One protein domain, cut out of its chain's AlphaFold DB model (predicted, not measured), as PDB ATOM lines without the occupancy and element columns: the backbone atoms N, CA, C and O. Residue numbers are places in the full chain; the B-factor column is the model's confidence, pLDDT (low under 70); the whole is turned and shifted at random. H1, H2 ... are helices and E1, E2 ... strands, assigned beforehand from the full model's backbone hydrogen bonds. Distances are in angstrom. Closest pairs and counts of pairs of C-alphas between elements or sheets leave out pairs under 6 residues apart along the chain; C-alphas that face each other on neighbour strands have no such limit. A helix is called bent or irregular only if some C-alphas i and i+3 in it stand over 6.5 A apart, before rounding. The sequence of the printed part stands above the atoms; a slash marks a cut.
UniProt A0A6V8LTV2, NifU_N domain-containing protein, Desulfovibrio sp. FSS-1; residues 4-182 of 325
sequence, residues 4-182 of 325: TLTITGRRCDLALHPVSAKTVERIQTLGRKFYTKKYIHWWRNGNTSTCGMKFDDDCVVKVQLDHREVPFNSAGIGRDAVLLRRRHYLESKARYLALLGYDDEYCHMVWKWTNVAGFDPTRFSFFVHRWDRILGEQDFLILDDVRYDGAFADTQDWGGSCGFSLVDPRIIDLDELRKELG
ATOM      1  N   THR A   4     -21.444  47.536  55.977       97.75
ATOM      2  CA  THR A   4     -21.640  47.011  54.626       97.75
ATOM      3  C   THR A   4     -21.612  48.158  53.626       97.75
ATOM      4  O   THR A   4     -22.354  49.126  53.774       97.75
ATOM      5  N   LEU A   5     -20.785  48.038  52.591       96.69
ATOM      6  CA  LEU A   5     -20.843  48.868  51.392       96.69
ATOM      7  C   LEU A   5     -21.384  48.009  50.253       96.69
ATOM      8  O   LEU A   5     -20.825  46.957  49.955       96.69
ATOM      9  N   THR A   6     -22.432  48.485  49.596       95.19
ATOM     10  CA  THR A   6     -22.999  47.859  48.404       95.19
ATOM     11  C   THR A   6     -22.945  48.846  47.255       95.19
ATOM     12  O   THR A   6     -23.430  49.972  47.378       95.19
ATOM     13  N   ILE A   7     -22.393  48.414  46.127       93.12
ATOM     14  CA  ILE A   7     -22.427  49.165  44.875       93.12
ATOM     15  C   ILE A   7     -23.169  48.327  43.844       93.12
ATOM     16  O   ILE A   7     -22.794  47.186  43.582       93.12
ATOM     17  N   THR A   8     -24.215  48.897  43.259       90.88
ATOM     18  CA  THR A   8     -24.990  48.287  42.176       90.88
ATOM     19  C   THR A   8     -24.771  49.084  40.902       90.88
ATOM     20  O   THR A   8     -24.889  50.305  40.928       90.88
ATOM     21  N   GLY A   9     -24.478  48.409  39.796       89.56
ATOM     22  CA  GLY A   9     -24.172  49.061  38.524       89.56
ATOM     23  C   GLY A   9     -23.749  48.054  37.460       89.56
ATOM     24  O   GLY A   9     -24.082  46.869  37.554       89.56
ATOM     25  N   ARG A  10     -23.008  48.523  36.453       87.06
ATOM     26  CA  ARG A  10     -22.439  47.678  35.395       87.06
ATOM     27  C   ARG A  10     -21.071  47.149  35.803       87.06
ATOM     28  O   ARG A  10     -20.177  47.909  36.144       87.06
ATOM     29  N   ARG A  11     -20.880  45.841  35.730       80.25
ATOM     30  CA  ARG A  11     -19.619  45.146  35.964       80.25
ATOM     31  C   ARG A  11     -18.785  45.102  34.689       80.25
ATOM     32  O   ARG A  11     -19.282  44.800  33.605       80.25
ATOM     33  N   CYS A  12     -17.485  45.278  34.869       79.25
ATOM     34  CA  CYS A  12     -16.457  44.961  33.896       79.25
ATOM     35  C   CYS A  12     -15.725  43.673  34.278       79.25
ATOM     36  O   CYS A  12     -15.372  43.462  35.436       79.25
ATOM     37  N   ASP A  13     -15.434  42.843  33.284       79.00
ATOM     38  CA  ASP A  13     -14.431  41.775  33.343       79.00
ATOM     39  C   ASP A  13     -13.609  41.902  32.061       79.00
ATOM     40  O   ASP A  13     -13.928  41.313  31.026       79.00
ATOM     41  N   LEU A  14     -12.614  42.788  32.108       82.19
ATOM     42  CA  LEU A  14     -11.790  43.175  30.966       82.19
ATOM     43  C   LEU A  14     -10.363  42.687  31.167       82.19
ATOM     44  O   LEU A  14      -9.796  42.817  32.247       82.19
ATOM     45  N   ALA A  15      -9.732  42.182  30.118       79.69
ATOM     46  CA  ALA A  15      -8.363  41.698  30.174       79.69
ATOM     47  C   ALA A  15      -7.498  42.303  29.069       79.69
ATOM     48  O   ALA A  15      -7.928  42.413  27.919       79.69
ATOM     49  N   LEU A  16      -6.259  42.650  29.428       81.31
ATOM     50  CA  LEU A  16      -5.232  43.133  28.505       81.31
ATOM     51  C   LEU A  16      -4.197  42.036  28.266       81.31
ATOM     52  O   LEU A  16      -3.414  41.680  29.144       81.31
ATOM     53  N   HIS A  17      -4.176  41.476  27.064       79.81
ATOM     54  CA  HIS A  17      -3.307  40.350  26.732       79.81
ATOM     55  C   HIS A  17      -2.209  40.760  25.764       79.81
ATOM     56  O   HIS A  17      -2.532  41.180  24.655       79.81
ATOM     57  N   PRO A  18      -0.925  40.581  26.109       82.62
ATOM     58  CA  PRO A  18       0.141  40.618  25.119       82.62
ATOM     59  C   PRO A  18      -0.124  39.601  24.006       82.62
ATOM     60  O   PRO A  18      -0.372  38.422  24.271       82.62
ATOM     61  N   VAL A  19      -0.087  40.052  22.754       82.25
ATOM     62  CA  VAL A  19      -0.394  39.220  21.585       82.25
ATOM     63  C   VAL A  19       0.653  39.354  20.486       82.25
ATOM     64  O   VAL A  19       1.287  40.388  20.303       82.25
ATOM     65  N   SER A  20       0.829  38.273  19.721       84.56
ATOM     66  CA  SER A  20       1.671  38.273  18.519       84.56
ATOM     67  C   SER A  20       0.994  39.006  17.352       84.56
ATOM     68  O   SER A  20      -0.236  39.055  17.290       84.56
ATOM     69  N   ALA A  21       1.773  39.468  16.367       89.06
ATOM     70  CA  ALA A  21       1.245  40.052  15.125       89.06
ATOM     71  C   ALA A  21       0.256  39.114  14.399       89.06
ATOM     72  O   ALA A  21      -0.813  39.532  13.964       89.06
ATOM     73  N   LYS A  22       0.538  37.803  14.384       87.19
ATOM     74  CA  LYS A  22      -0.372  36.786  13.831       87.19
ATOM     75  C   LYS A  22      -1.718  36.746  14.561       87.19
ATOM     76  O   LYS A  22      -2.755  36.467  13.963       87.19
ATOM     77  N   THR A  23      -1.722  36.971  15.874       84.38
ATOM     78  CA  THR A  23      -2.960  37.042  16.657       84.38
ATOM     79  C   THR A  23      -3.718  38.338  16.370       84.38
ATOM     80  O   THR A  23      -4.940  38.286  16.265       84.38
ATOM     81  N   VAL A  24      -3.015  39.460  16.175       89.31
ATOM     82  CA  VAL A  24      -3.611  40.742  15.758       89.31
ATOM     83  C   VAL A  24      -4.373  40.589  14.442       89.31
ATOM     84  O   VAL A  24      -5.568  40.872  14.410       89.31
ATOM     85  N   GLU A  25      -3.738  40.042  13.402       90.56
ATOM     86  CA  GLU A  25      -4.381  39.806  12.097       90.56
ATOM     87  C   GLU A  25      -5.649  38.954  12.232       90.56
ATOM     88  O   GLU A  25      -6.690  39.235  11.632       90.56
ATOM     89  N   ARG A  26      -5.590  37.912  13.069       87.38
ATOM     90  CA  ARG A  26      -6.741  37.043  13.338       87.38
ATOM     91  C   ARG A  26      -7.869  37.781  14.050       87.38
ATOM     92  O   ARG A  26      -9.025  37.545  13.708       87.38
ATOM     93  N   ILE A  27      -7.557  38.623  15.034       88.81
ATOM     94  CA  ILE A  27      -8.551  39.434  15.747       88.81
ATOM     95  C   ILE A  27      -9.205  40.418  14.776       88.81
ATOM     96  O   ILE A  27     -10.429  40.449  14.689       88.81
ATOM     97  N   GLN A  28      -8.410  41.137  13.985       90.88
ATOM     98  CA  GLN A  28      -8.899  42.089  12.985       90.88
ATOM     99  C   GLN A  28      -9.771  41.413  11.915       90.88
ATOM    100  O   GLN A  28     -10.794  41.959  11.516       90.88
ATOM    101  N   THR A  29      -9.420  40.194  11.494       91.94
ATOM    102  CA  THR A  29     -10.197  39.426  10.505       91.94
ATOM    103  C   THR A  29     -11.510  38.883  11.078       91.94
ATOM    104  O   THR A  29     -12.520  38.814  10.380       91.94
ATOM    105  N   LEU A  30     -11.505  38.420  12.331       88.50
ATOM    106  CA  LEU A  30     -12.646  37.712  12.924       88.50
ATOM    107  C   LEU A  30     -13.597  38.626  13.707       88.50
ATOM    108  O   LEU A  30     -14.760  38.253  13.891       88.50
ATOM    109  N   GLY A  31     -13.128  39.775  14.202       87.94
ATOM    110  CA  GLY A  31     -13.880  40.640  15.111       87.94
ATOM    111  C   GLY A  31     -14.443  39.848  16.298       87.94
ATOM    112  O   GLY A  31     -13.772  38.976  16.853       87.94
ATOM    113  N   ARG A  32     -15.723  40.048  16.634       86.00
ATOM    114  CA  ARG A  32     -16.415  39.295  17.703       86.00
ATOM    115  C   ARG A  32     -16.420  37.777  17.515       86.00
ATOM    116  O   ARG A  32     -16.460  37.042  18.499       86.00
ATOM    117  N   LYS A  33     -16.310  37.265  16.280       86.56
ATOM    118  CA  LYS A  33     -16.199  35.810  16.043       86.56
ATOM    119  C   LYS A  33     -14.889  35.232  16.589       86.56
ATOM    120  O   LYS A  33     -14.736  34.013  16.622       86.56
ATOM    121  N   PHE A  34     -13.945  36.070  17.022       83.94
ATOM    122  CA  PHE A  34     -12.758  35.632  17.745       83.94
ATOM    123  C   PHE A  34     -13.120  34.935  19.070       83.94
ATOM    124  O   PHE A  34     -12.524  33.906  19.390       83.94
ATOM    125  N   TYR A  35     -14.154  35.411  19.775       78.31
ATOM    126  CA  TYR A  35     -14.603  34.835  21.049       78.31
ATOM    127  C   TYR A  35     -15.166  33.418  20.933       78.31
ATOM    128  O   TYR A  35     -15.091  32.653  21.886       78.31
ATOM    129  N   THR A  36     -15.699  33.033  19.770       75.88
ATOM    130  CA  THR A  36     -16.289  31.697  19.563       75.88
ATOM    131  C   THR A  36     -15.249  30.625  19.244       75.88
ATOM    132  O   THR A  36     -15.573  29.446  19.094       75.88
ATOM    133  N   LYS A  37     -13.976  31.007  19.112       71.06
ATOM    134  CA  LYS A  37     -12.876  30.059  18.928       71.06
ATOM    135  C   LYS A  37     -12.479  29.463  20.284       71.06
ATOM    136  O   LYS A  37     -12.748  30.047  21.326       71.06
ATOM    137  N   LYS A  38     -11.770  28.324  20.269       55.72
ATOM    138  CA  LYS A  38     -11.312  27.521  21.439       55.72
ATOM    139  C   LYS A  38     -10.493  28.293  22.510       55.72
ATOM    140  O   LYS A  38     -10.015  27.696  23.464       55.72
ATOM    141  N   TYR A  39     -10.325  29.604  22.335       53.25
ATOM    142  CA  TYR A  39      -9.533  30.548  23.119       53.25
ATOM    143  C   TYR A  39     -10.369  31.342  24.143       53.25
ATOM    144  O   TYR A  39      -9.807  32.169  24.853       53.25
ATOM    145  N   ILE A  40     -11.683  31.103  24.267       52.19
ATOM    146  CA  ILE A  40     -12.543  31.821  25.232       52.19
ATOM    147  C   ILE A  40     -12.105  31.631  26.696       52.19
ATOM    148  O   ILE A  40     -12.286  32.526  27.512       52.19
ATOM    149  N   HIS A  41     -11.464  30.508  27.027       53.25
ATOM    150  CA  HIS A  41     -10.895  30.294  28.361       53.25
ATOM    151  C   HIS A  41      -9.574  31.043  28.566       53.25
ATOM    152  O   HIS A  41      -9.221  31.360  29.692       53.25
ATOM    153  N   TRP A  42      -8.841  31.356  27.495       56.41
ATOM    154  CA  TRP A  42      -7.516  31.960  27.612       56.41
ATOM    155  C   TRP A  42      -7.572  33.380  28.181       56.41
ATOM    156  O   TRP A  42      -6.748  33.714  29.028       56.41
ATOM    157  N   TRP A  43      -8.565  34.188  27.791       59.50
ATOM    158  CA  TRP A  43      -8.611  35.574  28.260       59.50
ATOM    159  C   TRP A  43      -8.973  35.698  29.749       59.50
ATOM    160  O   TRP A  43      -8.493  36.624  30.400       59.50
ATOM    161  N   ARG A  44      -9.739  34.735  30.289       57.94
ATOM    162  CA  ARG A  44     -10.077  34.614  31.722       57.94
ATOM    163  C   ARG A  44      -9.027  33.882  32.555       57.94
ATOM    164  O   ARG A  44      -8.925  34.129  33.749       57.94
ATOM    165  N   ASN A  45      -8.243  32.996  31.939       49.69
ATOM    166  CA  ASN A  45      -7.199  32.230  32.626       49.69
ATOM    167  C   ASN A  45      -5.872  33.000  32.770       49.69
ATOM    168  O   ASN A  45      -4.936  32.487  33.380       49.69
ATOM    169  N   GLY A  46      -5.752  34.193  32.181       49.94
ATOM    170  CA  GLY A  46      -4.568  35.039  32.326       49.94
ATOM    171  C   GLY A  46      -4.639  35.943  33.559       49.94
ATOM    172  O   GLY A  46      -5.694  36.461  33.902       49.94
ATOM    173  N   ASN A  47      -3.488  36.212  34.182       53.75
ATOM    174  CA  ASN A  47      -3.359  37.122  35.334       53.75
ATOM    175  C   ASN A  47      -3.502  38.620  34.978       53.75
ATOM    176  O   ASN A  47      -3.104  39.473  35.768       53.75
ATOM    177  N   THR A  48      -4.026  38.940  33.795       60.44
ATOM    178  CA  THR A  48      -4.151  40.298  33.242       60.44
ATOM    179  C   THR A  48      -5.594  40.803  33.203       60.44
ATOM    180  O   THR A  48      -5.865  41.868  32.637       60.44
ATOM    181  N   SER A  49      -6.528  40.047  33.784       65.31
ATOM    182  CA  SER A  49      -7.907  40.484  33.962       65.31
ATOM    183  C   SER A  49      -8.013  41.557  35.049       65.31
ATOM    184  O   SER A  49      -7.316  41.569  36.068       65.31
ATOM    185  N   THR A  50      -8.892  42.509  34.786       69.38
ATOM    186  CA  THR A  50      -9.371  43.526  35.710       69.38
ATOM    187  C   THR A  50     -10.873  43.337  35.756       69.38
ATOM    188  O   THR A  50     -11.578  43.617  34.786       69.38
ATOM    189  N   CYS A  51     -11.330  42.776  36.866       72.56
ATOM    190  CA  CYS A  51     -12.738  42.587  37.140       72.56
ATOM    191  C   CYS A  51     -13.133  43.612  38.199       72.56
ATOM    192  O   CYS A  51     -12.428  43.748  39.189       72.56
ATOM    193  N   GLY A  52     -14.221  44.338  37.986       79.81
ATOM    194  CA  GLY A  52     -14.662  45.383  38.905       79.81
ATOM    195  C   GLY A  52     -15.962  46.026  38.447       79.81
ATOM    196  O   GLY A  52     -16.549  45.610  37.452       79.81
ATOM    197  N   MET A  53     -16.417  47.047  39.159       86.56
ATOM    198  CA  MET A  53     -17.587  47.838  38.780       86.56
ATOM    199  C   MET A  53     -17.162  48.985  37.857       86.56
ATOM    200  O   MET A  53     -16.277  49.756  38.232       86.56
ATOM    201  N   LYS A  54     -17.797  49.138  36.690       89.50
ATOM    202  CA  LYS A  54     -17.752  50.380  35.908       89.50
ATOM    203  C   LYS A  54     -18.381  51.469  36.764       89.50
ATOM    204  O   LYS A  54     -19.587  51.454  36.974       89.50
ATOM    205  N   PHE A  55     -17.560  52.357  37.308       90.44
ATOM    206  CA  PHE A  55     -18.020  53.386  38.228       90.44
ATOM    207  C   PHE A  55     -18.355  54.663  37.456       90.44
ATOM    208  O   PHE A  55     -17.461  55.383  37.015       90.44
ATOM    209  N   ASP A  56     -19.649  54.912  37.290       89.81
ATOM    210  CA  ASP A  56     -20.227  56.047  36.574       89.81
ATOM    211  C   ASP A  56     -21.539  56.503  37.246       89.81
ATOM    212  O   ASP A  56     -21.903  56.014  38.320       89.81
ATOM    213  N   ASP A  57     -22.245  57.449  36.627       88.81
ATOM    214  CA  ASP A  57     -23.485  58.026  37.165       88.81
ATOM    215  C   ASP A  57     -24.648  57.019  37.262       88.81
ATOM    216  O   ASP A  57     -25.621  57.279  37.971       88.81
ATOM    217  N   ASP A  58     -24.552  55.854  36.604       89.00
ATOM    218  CA  ASP A  58     -25.558  54.790  36.700       89.00
ATOM    219  C   ASP A  58     -25.355  53.913  37.956       89.00
ATOM    220  O   ASP A  58     -26.172  53.033  38.251       89.00
ATOM    221  N   CYS A  59     -24.278  54.135  38.722       91.56
ATOM    222  CA  CYS A  59     -24.000  53.390  39.944       91.56
ATOM    223  C   CYS A  59     -24.820  53.880  41.140       91.56
ATOM    224  O   CYS A  59     -24.838  55.058  41.493       91.56
ATOM    225  N   VAL A  60     -25.402  52.930  41.869       94.31
ATOM    226  CA  VAL A  60     -26.050  53.172  43.160       94.31
ATOM    227  C   VAL A  60     -25.136  52.683  44.275       94.31
ATOM    228  O   VAL A  60     -24.867  51.488  44.382       94.31
ATOM    229  N   VAL A  61     -24.690  53.604  45.130       95.56
ATOM    230  CA  VAL A  61     -23.838  53.313  46.292       95.56
ATOM    231  C   VAL A  61     -24.670  53.379  47.569       95.56
ATOM    232  O   VAL A  61     -25.330  54.381  47.826       95.56
ATOM    233  N   LYS A  62     -24.623  52.322  48.384       97.06
ATOM    234  CA  LYS A  62     -25.296  52.244  49.685       97.06
ATOM    235  C   LYS A  62     -24.311  51.838  50.767       97.06
ATOM    236  O   LYS A  62     -23.594  50.855  50.604       97.06
ATOM    237  N   VAL A  63     -24.322  52.556  51.887       97.69
ATOM    238  CA  VAL A  63     -23.547  52.206  53.082       97.69
ATOM    239  C   VAL A  63     -24.512  51.907  54.214       97.69
ATOM    240  O   VAL A  63     -25.442  52.674  54.458       97.69
ATOM    241  N   GLN A  64     -24.307  50.787  54.897       98.12
ATOM    242  CA  GLN A  64     -25.129  50.361  56.018       98.12
ATOM    243  C   GLN A  64     -24.263  50.058  57.236       98.12
ATOM    244  O   GLN A  64     -23.257  49.365  57.116       98.12
ATOM    245  N   LEU A  65     -24.684  50.532  58.404       97.12
ATOM    246  CA  LEU A  65     -24.107  50.197  59.701       97.12
ATOM    247  C   LEU A  65     -25.158  49.441  60.518       97.12
ATOM    248  O   LEU A  65     -26.260  49.953  60.724       97.12
ATOM    249  N   ASP A  66     -24.846  48.214  60.929       95.88
ATOM    250  CA  ASP A  66     -25.780  47.290  61.586       95.88
ATOM    251  C   ASP A  66     -27.129  47.214  60.829       95.88
ATOM    252  O   ASP A  66     -28.216  47.365  61.393       95.88
ATOM    253  N   HIS A  67     -27.039  47.036  59.503       93.81
ATOM    254  CA  HIS A  67     -28.151  46.964  58.540       93.81
ATOM    255  C   HIS A  67     -28.993  48.242  58.364       93.81
ATOM    256  O   HIS A  67     -30.005  48.220  57.659       93.81
ATOM    257  N   ARG A  68     -28.591  49.374  58.952       96.19
ATOM    258  CA  ARG A  68     -29.250  50.675  58.758       96.19
ATOM    259  C   ARG A  68     -28.450  51.534  57.800       96.19
ATOM    260  O   ARG A  68     -27.247  51.679  57.974       96.19
ATOM    261  N   GLU A  69     -29.118  52.111  56.808       96.94
ATOM    262  CA  GLU A  69     -28.470  53.011  55.855       96.94
ATOM    263  C   GLU A  69     -27.918  54.251  56.569       96.94
ATOM    264  O   GLU A  69     -28.598  54.858  57.400       96.94
ATOM    265  N   VAL A  70     -26.672  54.601  56.259       96.50
ATOM    266  CA  VAL A  70     -25.978  55.772  56.798       96.50
ATOM    267  C   VAL A  70     -25.559  56.700  55.655       96.50
ATOM    268  O   VAL A  70     -25.259  56.220  54.560       96.50
ATOM    269  N   PRO A  71     -25.519  58.028  55.876       94.31
ATOM    270  CA  PRO A  71     -25.111  58.967  54.840       94.31
ATOM    271  C   PRO A  71     -23.688  58.696  54.345       94.31
ATOM    272  O   PRO A  71     -22.759  58.539  55.138       94.31
ATOM    273  N   PHE A  72     -23.513  58.707  53.026       94.69
ATOM    274  CA  PHE A  72     -22.218  58.568  52.375       94.69
ATOM    275  C   PHE A  72     -22.188  59.386  51.080       94.69
ATOM    276  O   PHE A  72     -23.162  59.405  50.330       94.69
ATOM    277  N   ASN A  73     -21.073  60.072  50.819       91.25
ATOM    278  CA  ASN A  73     -20.881  60.851  49.600       91.25
ATOM    279  C   ASN A  73     -19.991  60.081  48.617       91.25
ATOM    280  O   ASN A  73     -18.769  60.067  48.756       91.25
ATOM    281  N   SER A  74     -20.599  59.481  47.596       90.56
ATOM    282  CA  SER A  74     -19.899  58.689  46.580       90.56
ATOM    283  C   SER A  74     -19.159  59.516  45.526       90.56
ATOM    284  O   SER A  74     -18.313  58.966  44.825       90.56
ATOM    285  N   ALA A  75     -19.392  60.832  45.435       86.06
ATOM    286  CA  ALA A  75     -18.755  61.685  44.425       86.06
ATOM    287  C   ALA A  75     -17.218  61.738  44.551       86.06
ATOM    288  O   ALA A  75     -16.522  62.136  43.616       86.06
ATOM    289  N   GLY A  76     -16.677  61.358  45.715       81.44
ATOM    290  CA  GLY A  76     -15.238  61.278  45.962       81.44
ATOM    291  C   GLY A  76     -14.556  60.040  45.376       81.44
ATOM    292  O   GLY A  76     -13.363  60.112  45.106       81.44
ATOM    293  N   ILE A  77     -15.284  58.946  45.118       86.56
ATOM    294  CA  ILE A  77     -14.701  57.638  44.758       86.56
ATOM    295  C   ILE A  77     -13.805  57.734  43.519       86.56
ATOM    296  O   ILE A  77     -12.694  57.212  43.501       86.56
ATOM    297  N   GLY A  78     -14.246  58.454  42.485       79.25
ATOM    298  CA  GLY A  78     -13.469  58.592  41.252       79.25
ATOM    299  C   GLY A  78     -12.161  59.383  41.400       79.25
ATOM    300  O   GLY A  78     -11.322  59.340  40.498       79.25
ATOM    301  N   ARG A  79     -11.962  60.097  42.519       73.94
ATOM    302  CA  ARG A  79     -10.726  60.846  42.809       73.94
ATOM    303  C   ARG A  79      -9.597  59.943  43.296       73.94
ATOM    304  O   ARG A  79      -8.443  60.268  43.042       73.94
ATOM    305  N   ASP A  80      -9.930  58.793  43.880       68.81
ATOM    306  CA  ASP A  80      -8.968  57.766  44.302       68.81
ATOM    307  C   ASP A  80      -8.471  56.914  43.118       68.81
ATOM    308  O   ASP A  80      -7.764  55.923  43.292       68.81
ATOM    309  N   ALA A  81      -8.830  57.289  41.884       63.84
ATOM    310  CA  ALA A  81      -8.396  56.604  40.678       63.84
ATOM    311  C   ALA A  81      -6.877  56.690  40.490       63.84
ATOM    312  O   ALA A  81      -6.327  57.709  40.068       63.84
ATOM    313  N   VAL A  82      -6.207  55.568  40.735       60.09
ATOM    314  CA  VAL A  82      -4.766  55.402  40.553       60.09
ATOM    315  C   VAL A  82      -4.464  54.906  39.137       60.09
ATOM    316  O   VAL A  82      -5.141  54.041  38.579       60.09
ATOM    317  N   LEU A  83      -3.375  55.400  38.541       53.38
ATOM    318  CA  LEU A  83      -2.863  54.943  37.236       53.38
ATOM    319  C   LEU A  83      -2.001  53.665  37.352       53.38
ATOM    320  O   LEU A  83      -1.092  53.460  36.548       53.38
ATOM    321  N   LEU A  84      -2.261  52.814  38.352       48.34
ATOM    322  CA  LEU A  84      -1.365  51.730  38.785       48.34
ATOM    323  C   LEU A  84      -0.996  50.742  37.663       48.34
ATOM    324  O   LEU A  84       0.151  50.319  37.575       48.34
ATOM    325  N   ARG A  85      -1.921  50.408  36.751       51.97
ATOM    326  CA  ARG A  85      -1.686  49.353  35.738       51.97
ATOM    327  C   ARG A  85      -1.135  49.834  34.387       51.97
ATOM    328  O   ARG A  85      -0.816  49.002  33.541       51.97
ATOM    329  N   ARG A  86      -0.988  51.146  34.149       52.81
ATOM    330  CA  ARG A  86      -0.557  51.662  32.825       52.81
ATOM    331  C   ARG A  86       0.936  51.491  32.559       52.81
ATOM    332  O   ARG A  86       1.319  51.256  31.417       52.81
ATOM    333  N   ARG A  87       1.775  51.588  33.593       53.16
ATOM    334  CA  ARG A  87       3.239  51.545  33.428       53.16
ATOM    335  C   ARG A  87       3.750  50.160  33.025       53.16
ATOM    336  O   ARG A  87       4.588  50.068  32.136       53.16
ATOM    337  N   HIS A  88       3.138  49.096  33.553       61.59
ATOM    338  CA  HIS A  88       3.572  47.714  33.320       61.59
ATOM    339  C   HIS A  88       3.721  47.350  31.831       61.59
ATOM    340  O   HIS A  88       4.740  46.801  31.419       61.59
ATOM    341  N   TYR A  89       2.725  47.667  30.998       71.44
ATOM    342  CA  TYR A  89       2.789  47.318  29.577       71.44
ATOM    343  C   TYR A  89       3.664  48.268  28.760       71.44
ATOM    344  O   TYR A  89       4.347  47.817  27.837       71.44
ATOM    345  N   LEU A  90       3.676  49.557  29.110       72.00
ATOM    346  CA  LEU A  90       4.498  50.565  28.438       72.00
ATOM    347  C   LEU A  90       5.993  50.261  28.570       72.00
ATOM    348  O   LEU A  90       6.743  50.494  27.628       72.00
ATOM    349  N   GLU A  91       6.411  49.658  29.679       70.38
ATOM    350  CA  GLU A  91       7.801  49.256  29.939       70.38
ATOM    351  C   GLU A  91       8.117  47.823  29.461       70.38
ATOM    352  O   GLU A  91       9.276  47.423  29.391       70.38
ATOM    353  N   SER A  92       7.103  47.040  29.071       75.12
ATOM    354  CA  SER A  92       7.296  45.677  28.558       75.12
ATOM    355  C   SER A  92       7.910  45.642  27.150       75.12
ATOM    356  O   SER A  92       7.900  46.635  26.430       75.12
ATOM    357  N   LYS A  93       8.369  44.463  26.707       80.44
ATOM    358  CA  LYS A  93       8.799  44.214  25.311       80.44
ATOM    359  C   LYS A  93       7.638  43.888  24.365       80.44
ATOM    360  O   LYS A  93       7.861  43.605  23.189       80.44
ATOM    361  N   ALA A  94       6.404  43.840  24.868       82.62
ATOM    362  CA  ALA A  94       5.255  43.542  24.030       82.62
ATOM    363  C   ALA A  94       5.040  44.686  23.033       82.62
ATOM    364  O   ALA A  94       5.124  45.861  23.396       82.62
ATOM    365  N   ARG A  95       4.739  44.328  21.783       87.81
ATOM    366  CA  ARG A  95       4.331  45.294  20.759       87.81
ATOM    367  C   ARG A  95       2.825  45.511  20.749       87.81
ATOM    368  O   ARG A  95       2.380  46.639  20.626       87.81
ATOM    369  N   TYR A  96       2.041  44.449  20.902       88.62
ATOM    370  CA  TYR A  96       0.587  44.529  20.810       88.62
ATOM    371  C   TYR A  96      -0.082  44.022  22.077       88.62
ATOM    372  O   TYR A  96       0.300  42.973  22.604       88.62
ATOM    373  N   LEU A  97      -1.128  44.725  22.506       87.00
ATOM    374  CA  LEU A  97      -2.101  44.217  23.469       87.00
ATOM    375  C   LEU A  97      -3.441  43.979  22.783       87.00
ATOM    376  O   LEU A  97      -3.863  44.769  21.943       87.00
ATOM    377  N   ALA A  98      -4.125  42.917  23.187       86.94
ATOM    378  CA  ALA A  98      -5.526  42.693  22.897       86.94
ATOM    379  C   ALA A  98      -6.352  42.977  24.152       86.94
ATOM    380  O   ALA A  98      -6.143  42.346  25.189       86.94
ATOM    381  N   LEU A  99      -7.304  43.896  24.037       87.44
ATOM    382  CA  LEU A  99      -8.360  44.104  25.011       87.44
ATOM    383  C   LEU A  99      -9.523  43.164  24.692       87.44
ATOM    384  O   LEU A  99     -10.063  43.200  23.584       87.44
ATOM    385  N   LEU A 100      -9.918  42.351  25.668       85.44
ATOM    386  CA  LEU A 100     -11.010  41.388  25.554       85.44
ATOM    387  C   LEU A 100     -11.862  41.407  26.827       85.44
ATOM    388  O   LEU A 100     -11.297  41.521  27.907       85.44
ATOM    389  N   GLY A 101     -13.181  41.219  26.728       83.44
ATOM    390  CA  GLY A 101     -14.025  41.034  27.909       83.44
ATOM    391  C   GLY A 101     -15.452  41.521  27.696       83.44
ATOM    392  O   GLY A 101     -15.953  41.457  26.576       83.44
ATOM    393  N   TYR A 102     -16.076  42.014  28.759       82.69
ATOM    394  CA  TYR A 102     -17.362  42.724  28.749       82.69
ATOM    395  C   TYR A 102     -17.352  43.842  29.797       82.69
ATOM    396  O   TYR A 102     -16.536  43.814  30.725       82.69
ATOM    397  N   ASP A 103     -18.244  44.817  29.642       84.25
ATOM    398  CA  ASP A 103     -18.292  46.026  30.471       84.25
ATOM    399  C   ASP A 103     -19.700  46.537  30.816       84.25
ATOM    400  O   ASP A 103     -19.828  47.560  31.487       84.25
ATOM    401  N   ASP A 104     -20.755  45.842  30.394       82.69
ATOM    402  CA  ASP A 104     -22.145  46.293  30.495       82.69
ATOM    403  C   ASP A 104     -23.045  45.365  31.330       82.69
ATOM    404  O   ASP A 104     -24.267  45.532  31.358       82.69
ATOM    405  N   GLU A 105     -22.465  44.398  32.041       78.06
ATOM    406  CA  GLU A 105     -23.235  43.407  32.788       78.06
ATOM    407  C   GLU A 105     -23.725  43.965  34.128       78.06
ATOM    408  O   GLU A 105     -22.932  44.230  35.024       78.06
ATOM    409  N   TYR A 106     -25.037  44.097  34.319       81.62
ATOM    410  CA  TYR A 106     -25.572  44.573  35.596       81.62
ATOM    411  C   TYR A 106     -25.311  43.590  36.744       81.62
ATOM    412  O   TYR A 106     -25.640  42.407  36.665       81.62
ATOM    413  N   CYS A 107     -24.755  44.102  37.839       80.00
ATOM    414  CA  CYS A 107     -24.383  43.329  39.014       80.00
ATOM    415  C   CYS A 107     -24.457  44.188  40.289       80.00
ATOM    416  O   CYS A 107     -24.712  45.393  40.249       80.00
ATOM    417  N   HIS A 108     -24.220  43.557  41.435       84.56
ATOM    418  CA  HIS A 108     -23.942  44.235  42.693       84.56
ATOM    419  C   HIS A 108     -22.679  43.649  43.321       84.56
ATOM    420  O   HIS A 108     -22.429  42.445  43.244       84.56
ATOM    421  N   MET A 109     -21.891  44.519  43.939       86.75
ATOM    422  CA  MET A 109     -20.704  44.164  44.702       86.75
ATOM    423  C   MET A 109     -20.909  44.604  46.142       86.75
ATOM    424  O   MET A 109     -21.339  45.733  46.393       86.75
ATOM    425  N   VAL A 110     -20.637  43.698  47.074       90.56
ATOM    426  CA  VAL A 110     -20.830  43.914  48.506       90.56
ATOM    427  C   VAL A 110     -19.515  43.684  49.222       90.56
ATOM    428  O   VAL A 110     -18.909  42.625  49.087       90.56
ATOM    429  N   TRP A 111     -19.122  44.652  50.038       93.06
ATOM    430  CA  TRP A 111     -18.004  44.558  50.966       93.06
ATOM    431  C   TRP A 111     -18.538  44.654  52.386       93.06
ATOM    432  O   TRP A 111     -19.290  45.583  52.692       93.06
ATOM    433  N   LYS A 112     -18.163  43.709  53.254       95.62
ATOM    434  CA  LYS A 112     -18.557  43.735  54.668       95.62
ATOM    435  C   LYS A 112     -17.356  43.690  55.594       95.62
ATOM    436  O   LYS A 112     -16.489  42.832  55.441       95.62
ATOM    437  N   TRP A 113     -17.377  44.560  56.594       96.25
ATOM    438  CA  TRP A 113     -16.438  44.591  57.708       96.25
ATOM    439  C   TRP A 113     -17.192  44.320  59.002       96.25
ATOM    440  O   TRP A 113     -18.214  44.944  59.299       96.25
ATOM    441  N   THR A 114     -16.673  43.397  59.790       94.00
ATOM    442  CA  THR A 114     -17.143  43.075  61.129       94.00
ATOM    443  C   THR A 114     -16.283  43.800  62.157       94.00
ATOM    444  O   THR A 114     -15.160  44.214  61.888       94.00
ATOM    445  N   ASN A 115     -16.818  43.983  63.364       92.44
ATOM    446  CA  ASN A 115     -16.089  44.593  64.482       92.44
ATOM    447  C   ASN A 115     -15.579  46.030  64.237       92.44
ATOM    448  O   ASN A 115     -14.618  46.458  64.871       92.44
ATOM    449  N   VAL A 116     -16.263  46.814  63.395       93.12
ATOM    450  CA  VAL A 116     -15.916  48.228  63.173       93.12
ATOM    451  C   VAL A 116     -16.100  49.040  64.461       93.12
ATOM    452  O   VAL A 116     -17.177  49.006  65.075       93.12
ATOM    453  N   ALA A 117     -15.046  49.766  64.855       87.56
ATOM    454  CA  ALA A 117     -14.969  50.602  66.051       87.56
ATOM    455  C   ALA A 117     -15.170  52.088  65.697       87.56
ATOM    456  O   ALA A 117     -14.221  52.817  65.423       87.56
ATOM    457  N   GLY A 118     -16.428  52.531  65.729       90.00
ATOM    458  CA  GLY A 118     -16.827  53.875  65.302       90.00
ATOM    459  C   GLY A 118     -16.961  53.974  63.782       90.00
ATOM    460  O   GLY A 118     -16.059  53.586  63.049       90.00
ATOM    461  N   PHE A 119     -18.099  54.481  63.305       95.19
ATOM    462  CA  PHE A 119     -18.286  54.754  61.883       95.19
ATOM    463  C   PHE A 119     -17.904  56.198  61.559       95.19
ATOM    464  O   PHE A 119     -18.486  57.146  62.080       95.19
ATOM    465  N   ASP A 120     -16.950  56.333  60.654       94.56
ATOM    466  CA  ASP A 120     -16.561  57.556  59.966       94.56
ATOM    467  C   ASP A 120     -16.497  57.272  58.451       94.56
ATOM    468  O   ASP A 120     -15.723  56.399  58.036       94.56
ATOM    469  N   PRO A 121     -17.296  57.957  57.610       92.75
ATOM    470  CA  PRO A 121     -17.308  57.737  56.163       92.75
ATOM    471  C   PRO A 121     -16.014  58.179  55.465       92.75
ATOM    472  O   PRO A 121     -15.783  57.788  54.325       92.75
ATOM    473  N   THR A 122     -15.165  58.980  56.112       90.69
ATOM    474  CA  THR A 122     -13.889  59.431  55.531       90.69
ATOM    475  C   THR A 122     -12.790  58.368  55.582       90.69
ATOM    476  O   THR A 122     -11.757  58.526  54.940       90.69
ATOM    477  N   ARG A 123     -13.018  57.262  56.306       90.31
ATOM    478  CA  ARG A 123     -12.077  56.135  56.435       90.31
ATOM    479  C   ARG A 123     -12.162  55.120  55.299       90.31
ATOM    480  O   ARG A 123     -11.425  54.134  55.315       90.31
ATOM    481  N   PHE A 124     -13.064  55.318  54.343       90.06
ATOM    482  CA  PHE A 124     -13.064  54.517  53.128       90.06
ATOM    483  C   PHE A 124     -11.889  54.903  52.231       90.06
ATOM    484  O   PHE A 124     -11.612  56.083  52.035       90.06
ATOM    485  N   SER A 125     -11.252  53.900  51.635       84.50
ATOM    486  CA  SER A 125     -10.285  54.088  50.553       84.50
ATOM    487  C   SER A 125     -10.599  53.124  49.419       84.50
ATOM    488  O   SER A 125     -10.833  51.934  49.668       84.50
ATOM    489  N   PHE A 126     -10.593  53.627  48.189       84.69
ATOM    490  CA  PHE A 126     -11.056  52.888  47.019       84.69
ATOM    491  C   PHE A 126      -9.900  52.534  46.083       84.69
ATOM    492  O   PHE A 126      -9.012  53.340  45.825       84.69
ATOM    493  N   PHE A 127      -9.933  51.325  45.527       79.06
ATOM    494  CA  PHE A 127      -9.017  50.898  44.477       79.06
ATOM    495  C   PHE A 127      -9.711  51.090  43.138       79.06
ATOM    496  O   PHE A 127     -10.478  50.236  42.694       79.06
ATOM    497  N   VAL A 128      -9.461  52.233  42.505       82.38
ATOM    498  CA  VAL A 128     -10.091  52.588  41.233       82.38
ATOM    499  C   VAL A 128      -9.039  52.622  40.128       82.38
ATOM    500  O   VAL A 128      -8.038  53.331  40.216       82.38
ATOM    501  N   HIS A 129      -9.264  51.864  39.058       81.50
ATOM    502  CA  HIS A 129      -8.447  51.902  37.849       81.50
ATOM    503  C   HIS A 129      -9.050  52.875  36.849       81.50
ATOM    504  O   HIS A 129     -10.234  52.807  36.538       81.50
ATOM    505  N   ARG A 130      -8.212  53.723  36.255       83.06
ATOM    506  CA  ARG A 130      -8.621  54.598  35.152       83.06
ATOM    507  C   ARG A 130      -8.259  53.966  33.812       83.06
ATOM    508  O   ARG A 130      -7.079  53.755  33.518       83.06
ATOM    509  N   TRP A 131      -9.257  53.694  32.980       83.31
ATOM    510  CA  TRP A 131      -9.137  53.022  31.677       83.31
ATOM    511  C   TRP A 131      -9.509  53.912  30.488       83.31
ATOM    512  O   TRP A 131      -9.474  53.452  29.350       83.31
ATOM    513  N   ASP A 132      -9.772  55.194  30.733       81.94
ATOM    514  CA  ASP A 132     -10.236  56.146  29.720       81.94
ATOM    515  C   ASP A 132      -9.479  56.104  28.378       81.94
ATOM    516  O   ASP A 132     -10.081  55.940  27.323       81.94
ATOM    517  N   ARG A 133      -8.144  56.136  28.397       76.25
ATOM    518  CA  ARG A 133      -7.303  56.070  27.188       76.25
ATOM    519  C   ARG A 133      -7.246  54.691  26.531       76.25
ATOM    520  O   ARG A 133      -6.981  54.603  25.342       76.25
ATOM    521  N   ILE A 134      -7.466  53.625  27.298       78.94
ATOM    522  CA  ILE A 134      -7.471  52.241  26.793       78.94
ATOM    523  C   ILE A 134      -8.764  51.992  26.012       78.94
ATOM    524  O   ILE A 134      -8.764  51.336  24.970       78.94
ATOM    525  N   LEU A 135      -9.867  52.540  26.519       80.00
ATOM    526  CA  LEU A 135     -11.201  52.384  25.953       80.00
ATOM    527  C   LEU A 135     -11.639  53.563  25.073       80.00
ATOM    528  O   LEU A 135     -12.674  53.470  24.420       80.00
ATOM    529  N   GLY A 136     -10.866  54.646  25.007       79.38
ATOM    530  CA  GLY A 136     -11.248  55.855  24.273       79.38
ATOM    531  C   GLY A 136     -12.531  56.509  24.802       79.38
ATOM    532  O   GLY A 136     -13.178  57.248  24.067       79.38
ATOM    533  N   GLU A 137     -12.911  56.223  26.046       85.00
ATOM    534  CA  GLU A 137     -14.112  56.738  26.708       85.00
ATOM    535  C   GLU A 137     -13.672  57.588  27.897       85.00
ATOM    536  O   GLU A 137     -12.912  57.128  28.744       85.00
ATOM    537  N   GLN A 138     -14.100  58.847  27.948       84.50
ATOM    538  CA  GLN A 138     -13.700  59.742  29.026       84.50
ATOM    539  C   GLN A 138     -14.172  59.201  30.382       84.50
ATOM    540  O   GLN A 138     -15.292  58.722  30.500       84.50
ATOM    541  N   ASP A 139     -13.302  59.284  31.395       84.88
ATOM    542  CA  ASP A 139     -13.606  58.875  32.771       84.88
ATOM    543  C   ASP A 139     -14.132  57.432  32.893       84.88
ATOM    544  O   ASP A 139     -14.912  57.112  33.783       84.88
ATOM    545  N   PHE A 140     -13.640  56.518  32.046       88.31
ATOM    546  CA  PHE A 140     -13.878  55.089  32.247       88.31
ATOM    547  C   PHE A 140     -13.132  54.607  33.498       88.31
ATOM    548  O   PHE A 140     -11.917  54.369  33.465       88.31
ATOM    549  N   LEU A 141     -13.856  54.486  34.609       88.81
ATOM    550  CA  LEU A 141     -13.340  54.070  35.908       88.81
ATOM    551  C   LEU A 141     -13.808  52.657  36.244       88.81
ATOM    552  O   LEU A 141     -14.977  52.324  36.074       88.81
ATOM    553  N   ILE A 142     -12.894  51.835  36.746       86.62
ATOM    554  CA  ILE A 142     -13.193  50.484  37.219       86.62
ATOM    555  C   ILE A 142     -12.844  50.419  38.702       86.62
ATOM    556  O   ILE A 142     -11.667  50.451  39.056       86.62
ATOM    557  N   LEU A 143     -13.853  50.326  39.561       86.50
ATOM    558  CA  LEU A 143     -13.675  50.072  40.987       86.50
ATOM    559  C   LEU A 143     -13.430  48.573  41.194       86.50
ATOM    560  O   LEU A 143     -14.295  47.752  40.901       86.50
ATOM    561  N   ASP A 144     -12.233  48.237  41.664       81.81
ATOM    562  CA  ASP A 144     -11.732  46.868  41.858       81.81
ATOM    563  C   ASP A 144     -11.995  46.389  43.289       81.81
ATOM    564  O   ASP A 144     -12.592  45.339  43.502       81.81
ATOM    565  N   ASP A 145     -11.612  47.199  44.280       82.88
ATOM    566  CA  ASP A 145     -11.738  46.837  45.692       82.88
ATOM    567  C   ASP A 145     -11.926  48.066  46.594       82.88
ATOM    568  O   ASP A 145     -11.722  49.212  46.177       82.88
ATOM    569  N   VAL A 146     -12.305  47.824  47.847       85.50
ATOM    570  CA  VAL A 146     -12.553  48.855  48.855       85.50
ATOM    571  C   VAL A 146     -11.971  48.431  50.195       85.50
ATOM    572  O   VAL A 146     -11.995  47.263  50.583       85.50
ATOM    573  N   ARG A 147     -11.480  49.417  50.939       85.81
ATOM    574  CA  ARG A 147     -11.067  49.262  52.329       85.81
ATOM    575  C   ARG A 147     -11.776  50.243  53.233       85.81
ATOM    576  O   ARG A 147     -12.226  51.300  52.794       85.81
ATOM    577  N   TYR A 148     -11.793  49.882  54.503       90.12
ATOM    578  CA  TYR A 148     -12.273  50.710  55.584       90.12
ATOM    579  C   TYR A 148     -11.229  50.739  56.694       90.12
ATOM    580  O   TYR A 148     -10.814  49.686  57.174       90.12
ATOM    581  N   ASP A 149     -10.793  51.938  57.080       86.56
ATOM    582  CA  ASP A 149      -9.801  52.149  58.145       86.56
ATOM    583  C   ASP A 149      -8.496  51.360  57.902       86.56
ATOM    584  O   ASP A 149      -7.953  50.702  58.784       86.56
ATOM    585  N   GLY A 150      -8.042  51.349  56.642       76.94
ATOM    586  CA  GLY A 150      -6.858  50.609  56.188       76.94
ATOM    587  C   GLY A 150      -7.080  49.110  55.931       76.94
ATOM    588  O   GLY A 150      -6.293  48.500  55.207       76.94
ATOM    589  N   ALA A 151      -8.171  48.517  56.421       77.12
ATOM    590  CA  ALA A 151      -8.432  47.083  56.317       77.12
ATOM    591  C   ALA A 151      -9.321  46.706  55.119       77.12
ATOM    592  O   ALA A 151     -10.307  47.378  54.797       77.12
ATOM    593  N   PHE A 152      -9.006  45.578  54.476       82.12
ATOM    594  CA  PHE A 152      -9.900  44.947  53.501       82.12
ATOM    595  C   PHE A 152     -11.161  44.408  54.177       82.12
ATOM    596  O   PHE A 152     -11.166  44.136  55.375       82.12
ATOM    597  N   ALA A 153     -12.226  44.258  53.391       80.38
ATOM    598  CA  ALA A 153     -13.459  43.641  53.853       80.38
ATOM    599  C   ALA A 153     -13.229  42.187  54.292       80.38
ATOM    600  O   ALA A 153     -12.530  41.436  53.608       80.38
ATOM    601  N   ASP A 154     -13.868  41.779  55.388       79.50
ATOM    602  CA  ASP A 154     -13.848  40.397  55.879       79.50
ATOM    603  C   ASP A 154     -14.544  39.451  54.897       79.50
ATOM    604  O   ASP A 154     -14.158  38.293  54.735       79.50
ATOM    605  N   THR A 155     -15.588  39.952  54.233       83.69
ATOM    606  CA  THR A 155     -16.290  39.226  53.174       83.69
ATOM    607  C   THR A 155     -16.543  40.133  51.982       83.69
ATOM    608  O   THR A 155     -16.848  41.319  52.132       83.69
ATOM    609  N   GLN A 156     -16.426  39.543  50.794       79.56
ATOM    610  CA  GLN A 156     -16.771  40.175  49.531       79.56
ATOM    611  C   GLN A 156     -17.741  39.268  48.778       79.56
ATOM    612  O   GLN A 156     -17.468  38.078  48.616       79.56
ATOM    613  N   ASP A 157     -18.851  39.831  48.317       78.94
ATOM    614  CA  ASP A 157     -19.811  39.147  47.456       78.94
ATOM    615  C   ASP A 157     -19.892  39.878  46.119       78.94
ATOM    616  O   ASP A 157     -20.212  41.065  46.048       78.94
ATOM    617  N   TRP A 158     -19.546  39.152  45.064       72.56
ATOM    618  CA  TRP A 158     -19.569  39.617  43.691       72.56
ATOM    619  C   TRP A 158     -20.727  38.867  43.056       72.56
ATOM    620  O   TRP A 158     -20.567  37.700  42.695       72.56
ATOM    621  N   GLY A 159     -21.898  39.505  42.994       63.88
ATOM    622  CA  GLY A 159     -23.132  38.859  42.562       63.88
ATOM    623  C   GLY A 159     -22.983  38.054  41.260       63.88
ATOM    624  O   GLY A 159     -22.084  38.270  40.441       63.88
ATOM    625  N   GLY A 160     -23.885  37.095  41.049       53.16
ATOM    626  CA  GLY A 160     -23.844  36.224  39.873       53.16
ATOM    627  C   GLY A 160     -23.937  37.003  38.556       53.16
ATOM    628  O   GLY A 160     -24.860  37.790  38.365       53.16
ATOM    629  N   SER A 161     -22.998  36.748  37.642       54.47
ATOM    630  CA  SER A 161     -23.063  37.192  36.245       54.47
ATOM    631  C   SER A 161     -24.139  36.394  35.495       54.47
ATOM    632  O   SER A 161     -24.072  35.160  35.476       54.47
ATOM    633  N   CYS A 162     -25.119  37.059  34.886       45.97
ATOM    634  CA  CYS A 162     -26.222  36.458  34.138       45.97
ATOM    635  C   CYS A 162     -26.171  36.687  32.610       45.97
ATOM    636  O   CYS A 162     -27.031  36.159  31.902       45.97
ATOM    637  N   GLY A 163     -25.149  37.364  32.065       50.56
ATOM    638  CA  GLY A 163     -24.962  37.509  30.616       50.56
ATOM    639  C   GLY A 163     -23.620  38.124  30.198       50.56
ATOM    640  O   GLY A 163     -23.190  39.132  30.737       50.56
ATOM    641  N   PHE A 164     -22.969  37.550  29.177       62.72
ATOM    642  CA  PHE A 164     -21.716  38.085  28.622       62.72
ATOM    643  C   PHE A 164     -21.976  38.850  27.319       62.72
ATOM    644  O   PHE A 164     -21.865  38.288  26.224       62.72
ATOM    645  N   SER A 165     -22.303  40.135  27.420       77.25
ATOM    646  CA  SER A 165     -22.270  41.049  26.275       77.25
ATOM    647  C   SER A 165     -20.817  41.435  25.986       77.25
ATOM    648  O   SER A 165     -20.278  42.418  26.476       77.25
ATOM    649  N   LEU A 166     -20.125  40.597  25.213       82.94
ATOM    650  CA  LEU A 166     -18.695  40.777  24.953       82.94
ATOM    651  C   LEU A 166     -18.430  42.051  24.140       82.94
ATOM    652  O   LEU A 166     -19.042  42.241  23.083       82.94
ATOM    653  N   VAL A 167     -17.482  42.882  24.582       85.56
ATOM    654  CA  VAL A 167     -17.028  44.054  23.817       85.56
ATOM    655  C   VAL A 167     -16.401  43.621  22.493       85.56
ATOM    656  O   VAL A 167     -15.971  42.479  22.332       85.56
ATOM    657  N   ASP A 168     -16.319  44.528  21.523       88.81
ATOM    658  CA  ASP A 168     -15.491  44.271  20.346       88.81
ATOM    659  C   ASP A 168     -14.015  44.157  20.768       88.81
ATOM    660  O   ASP A 168     -13.529  45.036  21.490       88.81
ATOM    661  N   PRO A 169     -13.280  43.109  20.337       89.00
ATOM    662  CA  PRO A 169     -11.856  43.002  20.619       89.00
ATOM    663  C   PRO A 169     -11.113  44.230  20.105       89.00
ATOM    664  O   PRO A 169     -11.268  44.601  18.939       89.00
ATOM    665  N   ARG A 170     -10.263  44.826  20.940       89.75
ATOM    666  CA  ARG A 170      -9.455  45.987  20.539       89.75
ATOM    667  C   ARG A 170      -7.983  45.647  20.563       89.75
ATOM    668  O   ARG A 170      -7.541  44.877  21.411       89.75
ATOM    669  N   ILE A 171      -7.236  46.223  19.631       90.88
ATOM    670  CA  ILE A 171      -5.786  46.082  19.559       90.88
ATOM    671  C   ILE A 171      -5.159  47.420  19.911       90.88
ATOM    672  O   ILE A 171      -5.582  48.451  19.401       90.88
ATOM    673  N   ILE A 172      -4.151  47.380  20.773       89.38
ATOM    674  CA  ILE A 172      -3.343  48.533  21.160       89.38
ATOM    675  C   ILE A 172      -1.928  48.263  20.658       89.38
ATOM    676  O   ILE A 172      -1.334  47.253  21.048       89.38
ATOM    677  N   ASP A 173      -1.401  49.134  19.795       90.75
ATOM    678  CA  ASP A 173       0.019  49.135  19.429       90.75
ATOM    679  C   ASP A 173       0.790  49.940  20.485       90.75
ATOM    680  O   ASP A 173       0.632  51.153  20.636       90.75
ATOM    681  N   LEU A 174       1.589  49.231  21.277       87.06
ATOM    682  CA  LEU A 174       2.379  49.823  22.344       87.06
ATOM    683  C   LEU A 174       3.548  50.647  21.809       87.06
ATOM    684  O   LEU A 174       3.990  51.538  22.521       87.06
ATOM    685  N   ASP A 175       4.043  50.401  20.594       88.81
ATOM    686  CA  ASP A 175       5.112  51.223  20.019       88.81
ATOM    687  C   ASP A 175       4.577  52.605  19.629       88.81
ATOM    688  O   ASP A 175       5.224  53.618  19.904       88.81
ATOM    689  N   GLU A 176       3.372  52.661  19.053       87.75
ATOM    690  CA  GLU A 176       2.678  53.926  18.781       87.75
ATOM    691  C   GLU A 176       2.396  54.678  20.086       87.75
ATOM    692  O   GLU A 176       2.782  55.838  20.224       87.75
ATOM    693  N   LEU A 177       1.839  53.989  21.086       84.62
ATOM    694  CA  LEU A 177       1.527  54.592  22.381       84.62
ATOM    695  C   LEU A 177       2.782  55.074  23.134       84.62
ATOM    696  O   LEU A 177       2.776  56.150  23.729       84.62
ATOM    697  N   ARG A 178       3.883  54.312  23.107       83.81
ATOM    698  CA  ARG A 178       5.177  54.724  23.684       83.81
ATOM    699  C   ARG A 178       5.702  55.988  23.018       83.81
ATOM    700  O   ARG A 178       6.136  56.903  23.715       83.81
ATOM    701  N   LYS A 179       5.620  56.060  21.685       85.06
ATOM    702  CA  LYS A 179       6.032  57.234  20.912       85.06
ATOM    703  C   LYS A 179       5.192  58.462  21.261       85.06
ATOM    704  O   LYS A 179       5.757  59.530  21.474       85.06
ATOM    705  N   GLU A 180       3.873  58.313  21.362       82.88
ATOM    706  CA  GLU A 180       2.968  59.391  21.790       82.88
ATOM    707  C   GLU A 180       3.295  59.910  23.195       82.88
ATOM    708  O   GLU A 180       3.178  61.104  23.464       82.88
ATOM    709  N   LEU A 181       3.725  59.019  24.092       80.94
ATOM    710  CA  LEU A 181       4.078  59.354  25.470       80.94
ATOM    711  C   LEU A 181       5.536  59.816  25.644       80.94
ATOM    712  O   LEU A 181       5.921  60.154  26.761       80.94
ATOM    713  N   GLY A 182       6.346  59.827  24.579       80.44
ATOM    714  CA  GLY A 182       7.773  60.159  24.656       80.44
ATOM    715  C   GLY A 182       8.604  59.142  25.448       80.44
ATOM    716  O   GLY A 182       9.659  59.484  25.975       80.44
TER     717      GLY A 182
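This is residues 4 to 182 of the 325 residues of the protein "NifU_N domain-containing protein" of Desulfovibrio sp. FSS-1 (UniProt A0A6V8LTV2). Two long, bent strands, E1 and E4, run side by side through one twisted sheet, and shorter strands join them on both sides. E6, tied to E1 through E2, comes over E4 near Trp 111 with E5 beside it, while H1 packs on the opposite end, over E4 and E8. The printed part has 179 residues, with six named helices and eight named strands, which follow each other along the chain as E1, H1, H2, E2, E3, H3, H4, E4, E5, H5, E6, E7, E8 and H6; the neighbour pairs of the branched sheet, E1 and E2, E1 and E3, E1 and E4, E2 and E6, E4 and E7, E4 and E8, and E5 and E6, are antiparallel. The class is mixed, and the whole is compact, with a radius of gyration of the C-alphas of 18.1 A and spans of 56 by 39 by 26 A.

E1, residues 4 to 19, bends by 75 degrees at residue 8. On one side of it lie E2, residues 49 to 54 (N 12 to O 52, 2.8 A), and E3, residues 60 to 65 (N 6 to O 62, 2.8 A). On the other side lies E4, residues 96 to 113 (N 11 to O 105, 2.7 A), which bends by 86 degrees at residue 106. On E4's other side are E7, residues 155 to 158 (N 110 to O 157, 2.9 A), and E8, residues 170 to 173 (N 99 to O 170, 2.8 A). E6, residues 141 to 148, neighbours E2 (N 53 to O 143, 2.8 A) and E5, residues 124 to 130 (N 127 to O 145, 2.8 A). H1, residues 21 to 34, is on the sheet at a height of 9.6 A, slantwise to the strands. H2, residues 40 to 45, runs across the strands over E1; H3, residues 74 to 80, is on the opposite face. H4, residues 86 to 90, touches H6, residues 174 to 180, closest at the C-alphas of Leu 90 and Arg 178, 6.4 A; both only graze the sheet, as does H5, residues 132 to 135. In H6 every O i to N i+4 pair is within hydrogen-bond range, against 7 of 10 in H1, 1 of 2 in H2, 0 of 3 in H3 and 0 of 1 in H4, where O i to N i+3 gives 3 of 4 in H3 and 1 of 2 in H4; H5 is too short for an i+4 pair.

E1 begins at C-alpha 4 (-21.640, 47.011, 54.626) and spans 40.0 A; E4 begins at C-alpha 96 (0.587, 44.529, 20.810) and spans 40.6 A. E6 spans 20.0 A, E5 18.5 A and H1 14.9 A. H6 ends at C-alpha 180 (2.968, 59.391, 21.790).

The C-alphas farthest apart, of Thr 29 and Gly 118, are 57.1 A apart. The printed part has no cut, and the link from E7 to E8, 11 residues, is long. pLDDT is under 70 at residues 38 to 50, 80 to 88 and 159 to 164; its mean over the printed part is 81.4.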